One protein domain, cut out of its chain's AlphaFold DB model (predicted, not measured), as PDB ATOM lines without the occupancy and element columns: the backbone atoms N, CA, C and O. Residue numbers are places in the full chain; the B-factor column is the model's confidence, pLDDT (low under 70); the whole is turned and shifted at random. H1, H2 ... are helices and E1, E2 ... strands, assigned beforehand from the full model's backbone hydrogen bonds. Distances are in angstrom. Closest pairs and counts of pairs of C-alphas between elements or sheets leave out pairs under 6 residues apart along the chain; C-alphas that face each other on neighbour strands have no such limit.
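This is residues 14 to 90 of the 108 residues of an uncharacterized protein of Acidobacteria bacterium (UniProt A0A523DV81). What shape? There is little regular structure: a small body of H1, hairpin E1-E2 and H3, with residues 52 to 81, holding H2, as a free loop. How large? The 77 printed residues, class mixed, are only just loose, close to extended, with radius of gyration of the C-alphas 16.8 A and spans 48 by 29 by 21 A.

What begins? H1, residues 16 to 23, comes closest to E1, residues 28 to 30, at C-alphas 22 and 28, 5.9 A. What follows? E2, residues 38 to 40, is E1's antiparallel neighbour; N 28 and O 40 are within hydrogen-bond range, 3.0 A. H2, residues 60 to 66, and H3, residues 82 to 89, touch no helix. Each helix has every O i to N i+4 pair within range.

Where starts H1? C-alpha 16 is at (34.758, 28.972, -15.516). Where ends H3? C-alpha 89 is at (39.907, 24.392, 4.008).

Long links? E2-H2 and H2-H3 are long, without a cut. Low confidence? Residues 63 to 90 are under pLDDT 70.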
ATOM      1  N   LEU A  14      30.829  35.058 -13.156       63.78
ATOM      2  CA  LEU A  14      31.424  33.867 -12.575       63.78
ATOM      3  C   LEU A  14      32.505  33.378 -13.546       63.78
ATOM      4  O   LEU A  14      32.301  33.286 -14.753       63.78
ATOM      5  N   CYS A  15      33.707  33.111 -13.040       72.62
ATOM      6  CA  CYS A  15      34.735  32.474 -13.861       72.62
ATOM      7  C   CYS A  15      34.339  31.018 -14.168       72.62
ATOM      8  O   CYS A  15      33.463  30.460 -13.509       72.62
ATOM      9  N   THR A  16      35.013  30.374 -15.127       75.19
ATOM     10  CA  THR A  16      34.758  28.972 -15.516       75.19
ATOM     11  C   THR A  16      34.668  28.023 -14.321       75.19
ATOM     12  O   THR A  16      33.786  27.175 -14.276       75.19
ATOM     13  N   TRP A  17      35.528  28.212 -13.317       74.31
ATOM     14  CA  TRP A  17      35.490  27.410 -12.098       74.31
ATOM     15  C   TRP A  17      34.187  27.609 -11.313       74.31
ATOM     16  O   TRP A  17      33.504  26.645 -10.989       74.31
ATOM     17  N   HIS A  18      33.792  28.859 -11.069       71.62
ATOM     18  CA  HIS A  18      32.541  29.156 -10.371       71.62
ATOM     19  C   HIS A  18      31.306  28.696 -11.158       71.62
ATOM     20  O   HIS A  18      30.319  28.299 -10.544       71.62
ATOM     21  N   HIS A  19      31.356  28.710 -12.493       68.19
ATOM     22  CA  HIS A  19      30.290  28.148 -13.319       68.19
ATOM     23  C   HIS A  19      30.132  26.643 -13.103       68.19
ATOM     24  O   HIS A  19      29.012  26.198 -12.863       68.19
ATOM     25  N   HIS A  20      31.228  25.879 -13.113       77.06
ATOM     26  CA  HIS A  20      31.174  24.443 -12.823       77.06
ATOM     27  C   HIS A  20      30.668  24.178 -11.402       77.06
ATOM     28  O   HIS A  20      29.789  23.343 -11.217       77.06
ATOM     29  N   GLN A  21      31.119  24.944 -10.401       76.12
ATOM     30  CA  GLN A  21      30.624  24.753  -9.034       76.12
ATOM     31  C   GLN A  21      29.096  24.936  -8.938       76.12
ATOM     32  O   GLN A  21      28.421  24.189  -8.233       76.12
ATOM     33  N   VAL A  22      28.539  25.935  -9.628       76.56
ATOM     34  CA  VAL A  22      27.098  26.231  -9.572       76.56
ATOM     35  C   VAL A  22      26.272  25.242 -10.400       76.56
ATOM     36  O   VAL A  22      25.205  24.828  -9.952       76.56
ATOM     37  N   HIS A  23      26.739  24.855 -11.588       76.31
ATOM     38  CA  HIS A  23      25.968  23.998 -12.494       76.31
ATOM     39  C   HIS A  23      26.160  22.505 -12.240       76.31
ATOM     40  O   HIS A  23      25.175  21.768 -12.223       76.31
ATOM     41  N   ASP A  24      27.400  22.081 -12.022       73.88
ATOM     42  CA  ASP A  24      27.766  20.665 -12.008       73.88
ATOM     43  C   ASP A  24      27.887  20.135 -10.574       73.88
ATOM     44  O   ASP A  24      27.414  19.039 -10.278       73.88
ATOM     45  N   ASP A  25      28.429  20.942  -9.654       77.50
ATOM     46  CA  ASP A  25      28.642  20.511  -8.264       77.50
ATOM     47  C   ASP A  25      27.463  20.836  -7.329       77.50
ATOM     48  O   ASP A  25      27.476  20.441  -6.164       77.50
ATOM     49  N   GLY A  26      26.433  21.543  -7.806       79.69
ATOM     50  CA  GLY A  26      25.202  21.809  -7.052       79.69
ATOM     51  C   GLY A  26      25.283  22.960  -6.041       79.69
ATOM     52  O   GLY A  26      24.459  23.035  -5.123       79.69
ATOM     53  N   PHE A  27      26.268  23.855  -6.163       82.88
ATOM     54  CA  PHE A  27      26.283  25.094  -5.383       82.88
ATOM     55  C   PHE A  27      25.158  26.019  -5.849       82.88
ATOM     56  O   PHE A  27      24.810  26.073  -7.024       82.88
ATOM     57  N   ARG A  28      24.598  26.802  -4.927       82.69
ATOM     58  CA  ARG A  28      23.443  27.657  -5.222       82.69
ATOM     59  C   ARG A  28      23.701  29.094  -4.809       82.69
ATOM     60  O   ARG A  28      24.248  29.336  -3.739       82.69
ATOM     61  N   ILE A  29      23.274  30.043  -5.637       81.69
ATOM     62  CA  ILE A  29      23.389  31.479  -5.364       81.69
ATOM     63  C   ILE A  29      21.983  32.080  -5.305       81.69
ATOM     64  O   ILE A  29      21.190  31.899  -6.224       81.69
ATOM     65  N   GLU A  30      21.671  32.797  -4.228       85.06
ATOM     66  CA  GLU A  30      20.473  33.632  -4.113       85.06
ATOM     67  C   GLU A  30      20.867  35.112  -4.168       85.06
ATOM     68  O   GLU A  30      21.801  35.539  -3.486       85.06
ATOM     69  N   LEU A  31      20.117  35.908  -4.934       80.25
ATOM     70  CA  LEU A  31      20.248  37.366  -5.006       80.25
ATOM     71  C   LEU A  31      18.977  38.017  -4.428       80.25
ATOM     72  O   LEU A  31      18.059  38.347  -5.180       80.25
ATOM     73  N   PRO A  32      18.858  38.143  -3.093       77.38
ATOM     74  CA  PRO A  32      17.733  38.830  -2.472       77.38
ATOM     75  C   PRO A  32      17.728  40.333  -2.819       77.38
ATOM     76  O   PRO A  32      18.781  40.887  -3.137       77.38
ATOM     77  N   PRO A  33      16.594  41.039  -2.636       75.00
ATOM     78  CA  PRO A  33      16.455  42.477  -2.925       75.00
ATOM     79  C   PRO A  33      17.385  43.413  -2.131       75.00
ATOM     80  O   PRO A  33      17.337  44.624  -2.303       75.00
ATOM     81  N   ASN A  34      18.183  42.868  -1.213       74.38
ATOM     82  CA  ASN A  34      19.125  43.592  -0.361       74.38
ATOM     83  C   ASN A  34      20.533  43.693  -0.989       74.38
ATOM     84  O   ASN A  34      21.504  43.921  -0.271       74.38
ATOM     85  N   ASP A  35      20.662  43.411  -2.290       67.12
ATOM     86  CA  ASP A  35      21.904  43.454  -3.085       67.12
ATOM     87  C   ASP A  35      23.088  42.643  -2.524       67.12
ATOM     88  O   ASP A  35      24.243  42.825  -2.914       67.12
ATOM     89  N   LYS A  36      22.824  41.698  -1.616       75.88
ATOM     90  CA  LYS A  36      23.835  40.800  -1.049       75.88
ATOM     91  C   LYS A  36      23.618  39.388  -1.552       75.88
ATOM     92  O   LYS A  36      22.673  38.727  -1.130       75.88
ATOM     93  N   ALA A  37      24.523  38.923  -2.407       78.44
ATOM     94  CA  ALA A  37      24.542  37.539  -2.850       78.44
ATOM     95  C   ALA A  37      24.762  36.591  -1.663       78.44
ATOM     96  O   ALA A  37      25.688  36.776  -0.871       78.44
ATOM     97  N   ARG A  38      23.916  35.567  -1.564       81.50
ATOM     98  CA  ARG A  38      24.041  34.470  -0.602       81.50
ATOM     99  C   ARG A  38      24.436  33.218  -1.361       81.50
ATOM    100  O   ARG A  38      23.790  32.876  -2.348       81.50
ATOM    101  N   VAL A  39      25.488  32.542  -0.916       82.19
ATOM    102  CA  VAL A  39      25.990  31.323  -1.560       82.19
ATOM    103  C   VAL A  39      25.735  30.144  -0.636       82.19
ATOM    104  O   VAL A  39      25.980  30.230   0.563       82.19
ATOM    105  N   PHE A  40      25.250  29.039  -1.181       83.00
ATOM    106  CA  PHE A  40      24.924  27.829  -0.442       83.00
ATOM    107  C   PHE A  40      25.735  26.660  -0.975       83.00
ATOM    108  O   PHE A  40      25.857  26.463  -2.186       83.00
ATOM    109  N   HIS A  41      26.262  25.874  -0.045       83.25
ATOM    110  CA  HIS A  41      26.920  24.617  -0.346       83.25
ATOM    111  C   HIS A  41      25.875  23.569  -0.773       83.25
ATOM    112  O   HIS A  41      24.763  23.590  -0.238       83.25
ATOM    113  N   PRO A  42      26.227  22.589  -1.625       81.38
ATOM    114  CA  PRO A  42      25.331  21.496  -2.043       81.38
ATOM    115  C   PRO A  42      24.684  20.725  -0.882       81.38
ATOM    116  O   PRO A  42      23.605  20.156  -0.995       81.38
ATOM    117  N   LYS A  43      25.338  20.743   0.280       81.25
ATOM    118  CA  LYS A  43      24.875  20.108   1.522       81.25
ATOM    119  C   LYS A  43      23.911  20.995   2.345       81.25
ATOM    120  O   LYS A  43      23.564  20.644   3.466       81.25
ATOM    121  N   GLY A  44      23.482  22.139   1.805       79.69
ATOM    122  CA  GLY A  44      22.372  22.953   2.312       79.69
ATOM    123  C   GLY A  44      22.738  24.112   3.245       79.69
ATOM    124  O   GLY A  44      21.868  24.919   3.562       79.69
ATOM    125  N   TRP A  45      23.995  24.239   3.676       81.75
ATOM    126  CA  TRP A  45      24.412  25.357   4.532       81.75
ATOM    127  C   TRP A  45      24.831  26.590   3.728       81.75
ATOM    128  O   TRP A  45      25.353  26.488   2.618       81.75
ATOM    129  N   GLU A  46      24.645  27.767   4.324       83.50
ATOM    130  CA  GLU A  46      25.083  29.043   3.760       83.50
ATOM    131  C   GLU A  46      26.582  29.284   4.003       83.50
ATOM    132  O   GLU A  46      27.128  29.031   5.079       83.50
ATOM    133  N   ILE A  47      27.255  29.790   2.977       81.12
ATOM    134  CA  ILE A  47      28.668  30.154   2.949       81.12
ATOM    135  C   ILE A  47      28.761  31.628   3.368       81.12
ATOM    136  O   ILE A  47      28.690  32.537   2.546       81.12
ATOM    137  N   LEU A  48      28.872  31.858   4.679       75.06
ATOM    138  CA  LEU A  48      28.715  33.189   5.285       75.06
ATOM    139  C   LEU A  48      29.928  34.125   5.142       75.06
ATOM    140  O   LEU A  48      29.772  35.337   5.275       75.06
ATOM    141  N   ALA A  49      31.142  33.609   4.924       67.56
ATOM    142  CA  ALA A  49      32.341  34.449   4.938       67.56
ATOM    143  C   ALA A  49      33.473  33.887   4.087       67.56
ATOM    144  O   ALA A  49      34.067  32.885   4.468       67.56
ATOM    145  N   VAL A  50      33.837  34.568   2.996       64.25
ATOM    146  CA  VAL A  50      35.085  34.277   2.270       64.25
ATOM    147  C   VAL A  50      36.229  34.209   3.294       64.25
ATOM    148  O   VAL A  50      36.330  35.124   4.122       64.25
ATOM    149  N   PRO A  51      37.061  33.145   3.310       59.78
ATOM    150  CA  PRO A  51      38.204  33.097   4.205       59.78
ATOM    151  C   PRO A  51      39.020  34.377   4.011       59.78
ATOM    152  O   PRO A  51      39.165  34.841   2.876       59.78
ATOM    153  N   PRO A  52      39.517  34.992   5.099       55.31
ATOM    154  CA  PRO A  52      40.301  36.207   4.972       55.31
ATOM    155  C   PRO A  52      41.460  35.941   4.005       55.31
ATOM    156  O   PRO A  52      42.069  34.867   4.087       55.31
ATOM    157  N   PRO A  53      41.767  36.879   3.091       59.81
ATOM    158  CA  PRO A  53      42.869  36.695   2.163       59.81
ATOM    159  C   PRO A  53      44.136  36.372   2.954       59.81
ATOM    160  O   PRO A  53      44.405  36.970   4.003       59.81
ATOM    161  N   SER A  54      44.904  35.397   2.467       64.12
ATOM    162  CA  SER A  54      46.181  35.035   3.073       64.12
ATOM    163  C   SER A  54      47.045  36.287   3.209       64.12
ATOM    164  O   SER A  54      47.155  37.067   2.260       64.12
ATOM    165  N   LYS A  55      47.666  36.488   4.378       73.81
ATOM    166  CA  LYS A  55      48.605  37.597   4.578       73.81
ATOM    167  C   LYS A  55      49.768  37.414   3.613       73.81
ATOM    168  O   LYS A  55      50.624  36.564   3.840       73.81
ATOM    169  N   LEU A  56      49.780  38.203   2.545       73.75
ATOM    170  CA  LEU A  56      50.920  38.245   1.651       73.75
ATOM    171  C   LEU A  56      52.102  38.883   2.393       73.75
ATOM    172  O   LEU A  56      51.909  39.829   3.168       73.75
ATOM    173  N   PRO A  57      53.325  38.386   2.179       75.00
ATOM    174  CA  PRO A  57      54.508  39.059   2.685       75.00
ATOM    175  C   PRO A  57      54.654  40.453   2.062       75.00
ATOM    176  O   PRO A  57      54.114  40.747   0.998       75.00
ATOM    177  N   LYS A  58      55.412  41.339   2.725       78.88
ATOM    178  CA  LYS A  58      55.568  42.751   2.311       78.88
ATOM    179  C   LYS A  58      56.212  42.924   0.930       78.88
ATOM    180  O   LYS A  58      56.038  43.968   0.311       78.88
ATOM    181  N   LYS A  59      56.990  41.938   0.479       78.56
ATOM    182  CA  LYS A  59      57.646  41.912  -0.835       78.56
ATOM    183  C   LYS A  59      57.440  40.532  -1.472       78.56
ATOM    184  O   LYS A  59      58.374  39.738  -1.504       78.56
ATOM    185  N   PRO A  60      56.227  40.237  -1.965       68.00
ATOM    186  CA  PRO A  60      55.865  38.891  -2.397       68.00
ATOM    187  C   PRO A  60      56.691  38.406  -3.584       68.00
ATOM    188  O   PRO A  60      57.046  37.236  -3.632       68.00
ATOM    189  N   LEU A  61      57.073  39.309  -4.491       71.19
ATOM    190  CA  LEU A  61      57.921  38.953  -5.625       71.19
ATOM    191  C   LEU A  61      59.354  38.612  -5.194       71.19
ATOM    192  O   LEU A  61      59.880  37.586  -5.602       71.19
ATOM    193  N   ALA A  62      59.941  39.415  -4.302       71.62
ATOM    194  CA  ALA A  62      61.299  39.180  -3.812       71.62
ATOM    195  C   ALA A  62      61.417  37.867  -3.022       71.62
ATOM    196  O   ALA A  62      62.468  37.238  -3.032       71.62
ATOM    197  N   GLU A  63      60.352  37.454  -2.332       66.81
ATOM    198  CA  GLU A  63      60.308  36.187  -1.597       66.81
ATOM    199  C   GLU A  63      60.119  34.984  -2.532       66.81
ATOM    200  O   GLU A  63      60.754  33.953  -2.332       66.81
ATOM    201  N   LEU A  64      59.339  35.148  -3.608       65.69
ATOM    202  CA  LEU A  64      59.210  34.149  -4.672       65.69
ATOM    203  C   LEU A  64      60.542  33.927  -5.417       65.69
ATOM    204  O   LEU A  64      60.888  32.795  -5.745       65.69
ATOM    205  N   GLU A  65      61.302  35.001  -5.650       65.56
ATOM    206  CA  GLU A  65      62.641  34.963  -6.258       65.56
ATOM    207  C   GLU A  65      63.685  34.310  -5.329       65.56
ATOM    208  O   GLU A  65      64.559  33.582  -5.797       65.56
ATOM    209  N   LEU A  66      63.575  34.528  -4.011       60.72
ATOM    210  CA  LEU A  66      64.463  33.954  -2.988       60.72
ATOM    211  C   LEU A  66      64.233  32.460  -2.747       60.72
ATOM    212  O   LEU A  66      65.180  31.748  -2.422       60.72
ATOM    213  N   GLU A  67      63.000  31.974  -2.915       58.75
ATOM    214  CA  GLU A  67      62.667  30.552  -2.760       58.75
ATOM    215  C   GLU A  67      63.266  29.656  -3.859       58.75
ATOM    216  O   GLU A  67      63.092  28.439  -3.806       58.75
ATOM    217  N   GLY A  68      63.976  30.221  -4.850       54.44
ATOM    218  CA  GLY A  68      64.519  29.445  -5.967       54.44
ATOM    219  C   GLY A  68      63.402  28.750  -6.739       54.44
ATOM    220  O   GLY A  68      63.541  27.600  -7.151       54.44
ATOM    221  N   TRP A  69      62.253  29.421  -6.861       55.06
ATOM    222  CA  TRP A  69      61.060  28.858  -7.466       55.06
ATOM    223  C   TRP A  69      61.326  28.518  -8.938       55.06
ATOM    224  O   TRP A  69      61.351  29.386  -9.805       55.06
ATOM    225  N   GLU A  70      61.493  27.228  -9.232       62.47
ATOM    226  CA  GLU A  70      61.762  26.700 -10.580       62.47
ATOM    227  C   GLU A  70      60.553  26.805 -11.539       62.47
ATOM    228  O   GLU A  70      60.492  26.107 -12.550       62.47
ATOM    229  N   GLY A  71      59.524  27.594 -11.203       58.75
ATOM    230  CA  GLY A  71      58.238  27.590 -11.909       58.75
ATOM    231  C   GLY A  71      57.390  26.338 -11.639       58.75
ATOM    232  O   GLY A  71      56.336  26.159 -12.250       58.75
ATOM    233  N   LYS A  72      57.829  25.465 -10.723       57.00
ATOM    234  CA  LYS A  72      57.102  24.256 -10.327       57.00
ATOM    235  C   LYS A  72      56.133  24.594  -9.198       57.00
ATOM    236  O   LYS A  72      56.570  25.082  -8.152       57.00
ATOM    237  N   PRO A  73      54.822  24.370  -9.356       59.22
ATOM    238  CA  PRO A  73      53.923  24.495  -8.227       59.22
ATOM    239  C   PRO A  73      54.258  23.443  -7.161       59.22
ATOM    240  O   PRO A  73      54.560  22.293  -7.482       59.22
ATOM    241  N   LYS A  74      54.171  23.816  -5.878       56.88
ATOM    242  CA  LYS A  74      54.507  22.930  -4.743       56.88
ATOM    243  C   LYS A  74      53.590  21.700  -4.629       56.88
ATOM    244  O   LYS A  74      53.937  20.758  -3.931       56.88
ATOM    245  N   TRP A  75      52.464  21.682  -5.346       60.38
ATOM    246  CA  TRP A  75      51.581  20.518  -5.501       60.38
ATOM    247  C   TRP A  75      52.056  19.522  -6.578       60.38
ATOM    248  O   TRP A  75      51.291  18.678  -7.027       60.38
ATOM    249  N   GLY A  76      53.318  19.610  -7.018       60.88
ATOM    250  CA  GLY A  76      53.965  18.547  -7.794       60.88
ATOM    251  C   GLY A  76      53.440  18.365  -9.219       60.88
ATOM    252  O   GLY A  76      53.635  17.297  -9.785       60.88
ATOM    253  N   TYR A  77      52.805  19.392  -9.799       61.56
ATOM    254  CA  TYR A  77      52.103  19.354 -11.097       61.56
ATOM    255  C   TYR A  77      50.883  18.437 -11.179       61.56
ATOM    256  O   TYR A  77      50.235  18.407 -12.226       61.56
ATOM    257  N   GLU A  78      50.518  17.748 -10.101       66.69
ATOM    258  CA  GLU A  78      49.231  17.071 -10.080       66.69
ATOM    259  C   GLU A  78      48.111  18.118 -10.131       66.69
ATOM    260  O   GLU A  78      48.254  19.204  -9.548       66.69
ATOM    261  N   PRO A  79      47.013  17.855 -10.863       59.56
ATOM    262  CA  PRO A  79      45.848  18.719 -10.814       59.56
ATOM    263  C   PRO A  79      45.442  18.917  -9.354       59.56
ATOM    264  O   PRO A  79      45.213  17.947  -8.635       59.56
ATOM    265  N   ILE A  80      45.377  20.171  -8.903       61.44
ATOM    266  CA  ILE A  80      44.828  20.457  -7.580       61.44
ATOM    267  C   ILE A  80      43.382  19.972  -7.588       61.44
ATOM    268  O   ILE A  80      42.574  20.466  -8.377       61.44
ATOM    269  N   ASP A  81      43.054  19.053  -6.687       67.81
ATOM    270  CA  ASP A  81      41.667  18.709  -6.411       67.81
ATOM    271  C   ASP A  81      41.015  19.875  -5.654       67.81
ATOM    272  O   ASP A  81      41.079  19.996  -4.428       67.81
ATOM    273  N   LEU A  82      40.437  20.797  -6.423       65.69
ATOM    274  CA  LEU A  82      39.780  21.986  -5.890       65.69
ATOM    275  C   LEU A  82      38.564  21.619  -5.032       65.69
ATOM    276  O   LEU A  82      38.245  22.361  -4.103       65.69
ATOM    277  N   HIS A  83      37.930  20.472  -5.283       65.00
ATOM    278  CA  HIS A  83      36.804  20.000  -4.489       65.00
ATOM    279  C   HIS A  83      37.284  19.589  -3.091       65.00
ATOM    280  O   HIS A  83      36.777  20.092  -2.086       65.00
ATOM    281  N   LEU A  84      38.358  18.795  -3.016       63.97
ATOM    282  CA  LEU A  84      39.004  18.435  -1.755       63.97
ATOM    283  C   LEU A  84      39.526  19.666  -1.002       63.97
ATOM    284  O   LEU A  84      39.372  19.759   0.216       63.97
ATOM    285  N   VAL A  85      40.129  20.635  -1.696       67.12
ATOM    286  CA  VAL A  85      40.593  21.889  -1.077       67.12
ATOM    287  C   VAL A  85      39.427  22.655  -0.455       67.12
ATOM    288  O   VAL A  85      39.535  23.102   0.688       67.12
ATOM    289  N   MET A  86      38.299  22.776  -1.156       64.69
ATOM    290  CA  MET A  86      37.118  23.451  -0.621       64.69
ATOM    291  C   MET A  86      36.521  22.694   0.572       64.69
ATOM    292  O   MET A  86      36.204  23.324   1.582       64.69
ATOM    293  N   GLU A  87      36.442  21.361   0.514       67.75
ATOM    294  CA  GLU A  87      35.958  20.545   1.635       67.75
ATOM    295  C   GLU A  87      36.879  20.600   2.865       67.75
ATOM    296  O   GLU A  87      36.400  20.582   4.000       67.75
ATOM    297  N   THR A  88      38.198  20.677   2.668       64.81
ATOM    298  CA  THR A  88      39.183  20.621   3.761       64.81
ATOM    299  C   THR A  88      39.518  21.986   4.358       64.81
ATOM    300  O   THR A  88      39.752  22.086   5.568       64.81
ATOM    301  N   MET A  89      39.549  23.048   3.547       59.38
ATOM    302  CA  MET A  89      39.907  24.392   4.008       59.38
ATOM    303  C   MET A  89      38.713  25.165   4.566       59.38
ATOM    304  O   MET A  89      38.897  26.010   5.450       59.38
ATOM    305  N   TRP A  90      37.491  24.889   4.101       53.41
ATOM    306  CA  TRP A  90      36.321  25.609   4.581       53.41
ATOM    307  C   TRP A  90      35.804  25.045   5.908       53.41
ATOM    308  O   TRP A  90      35.120  24.025   5.961       53.41
TER     309      TRP A  90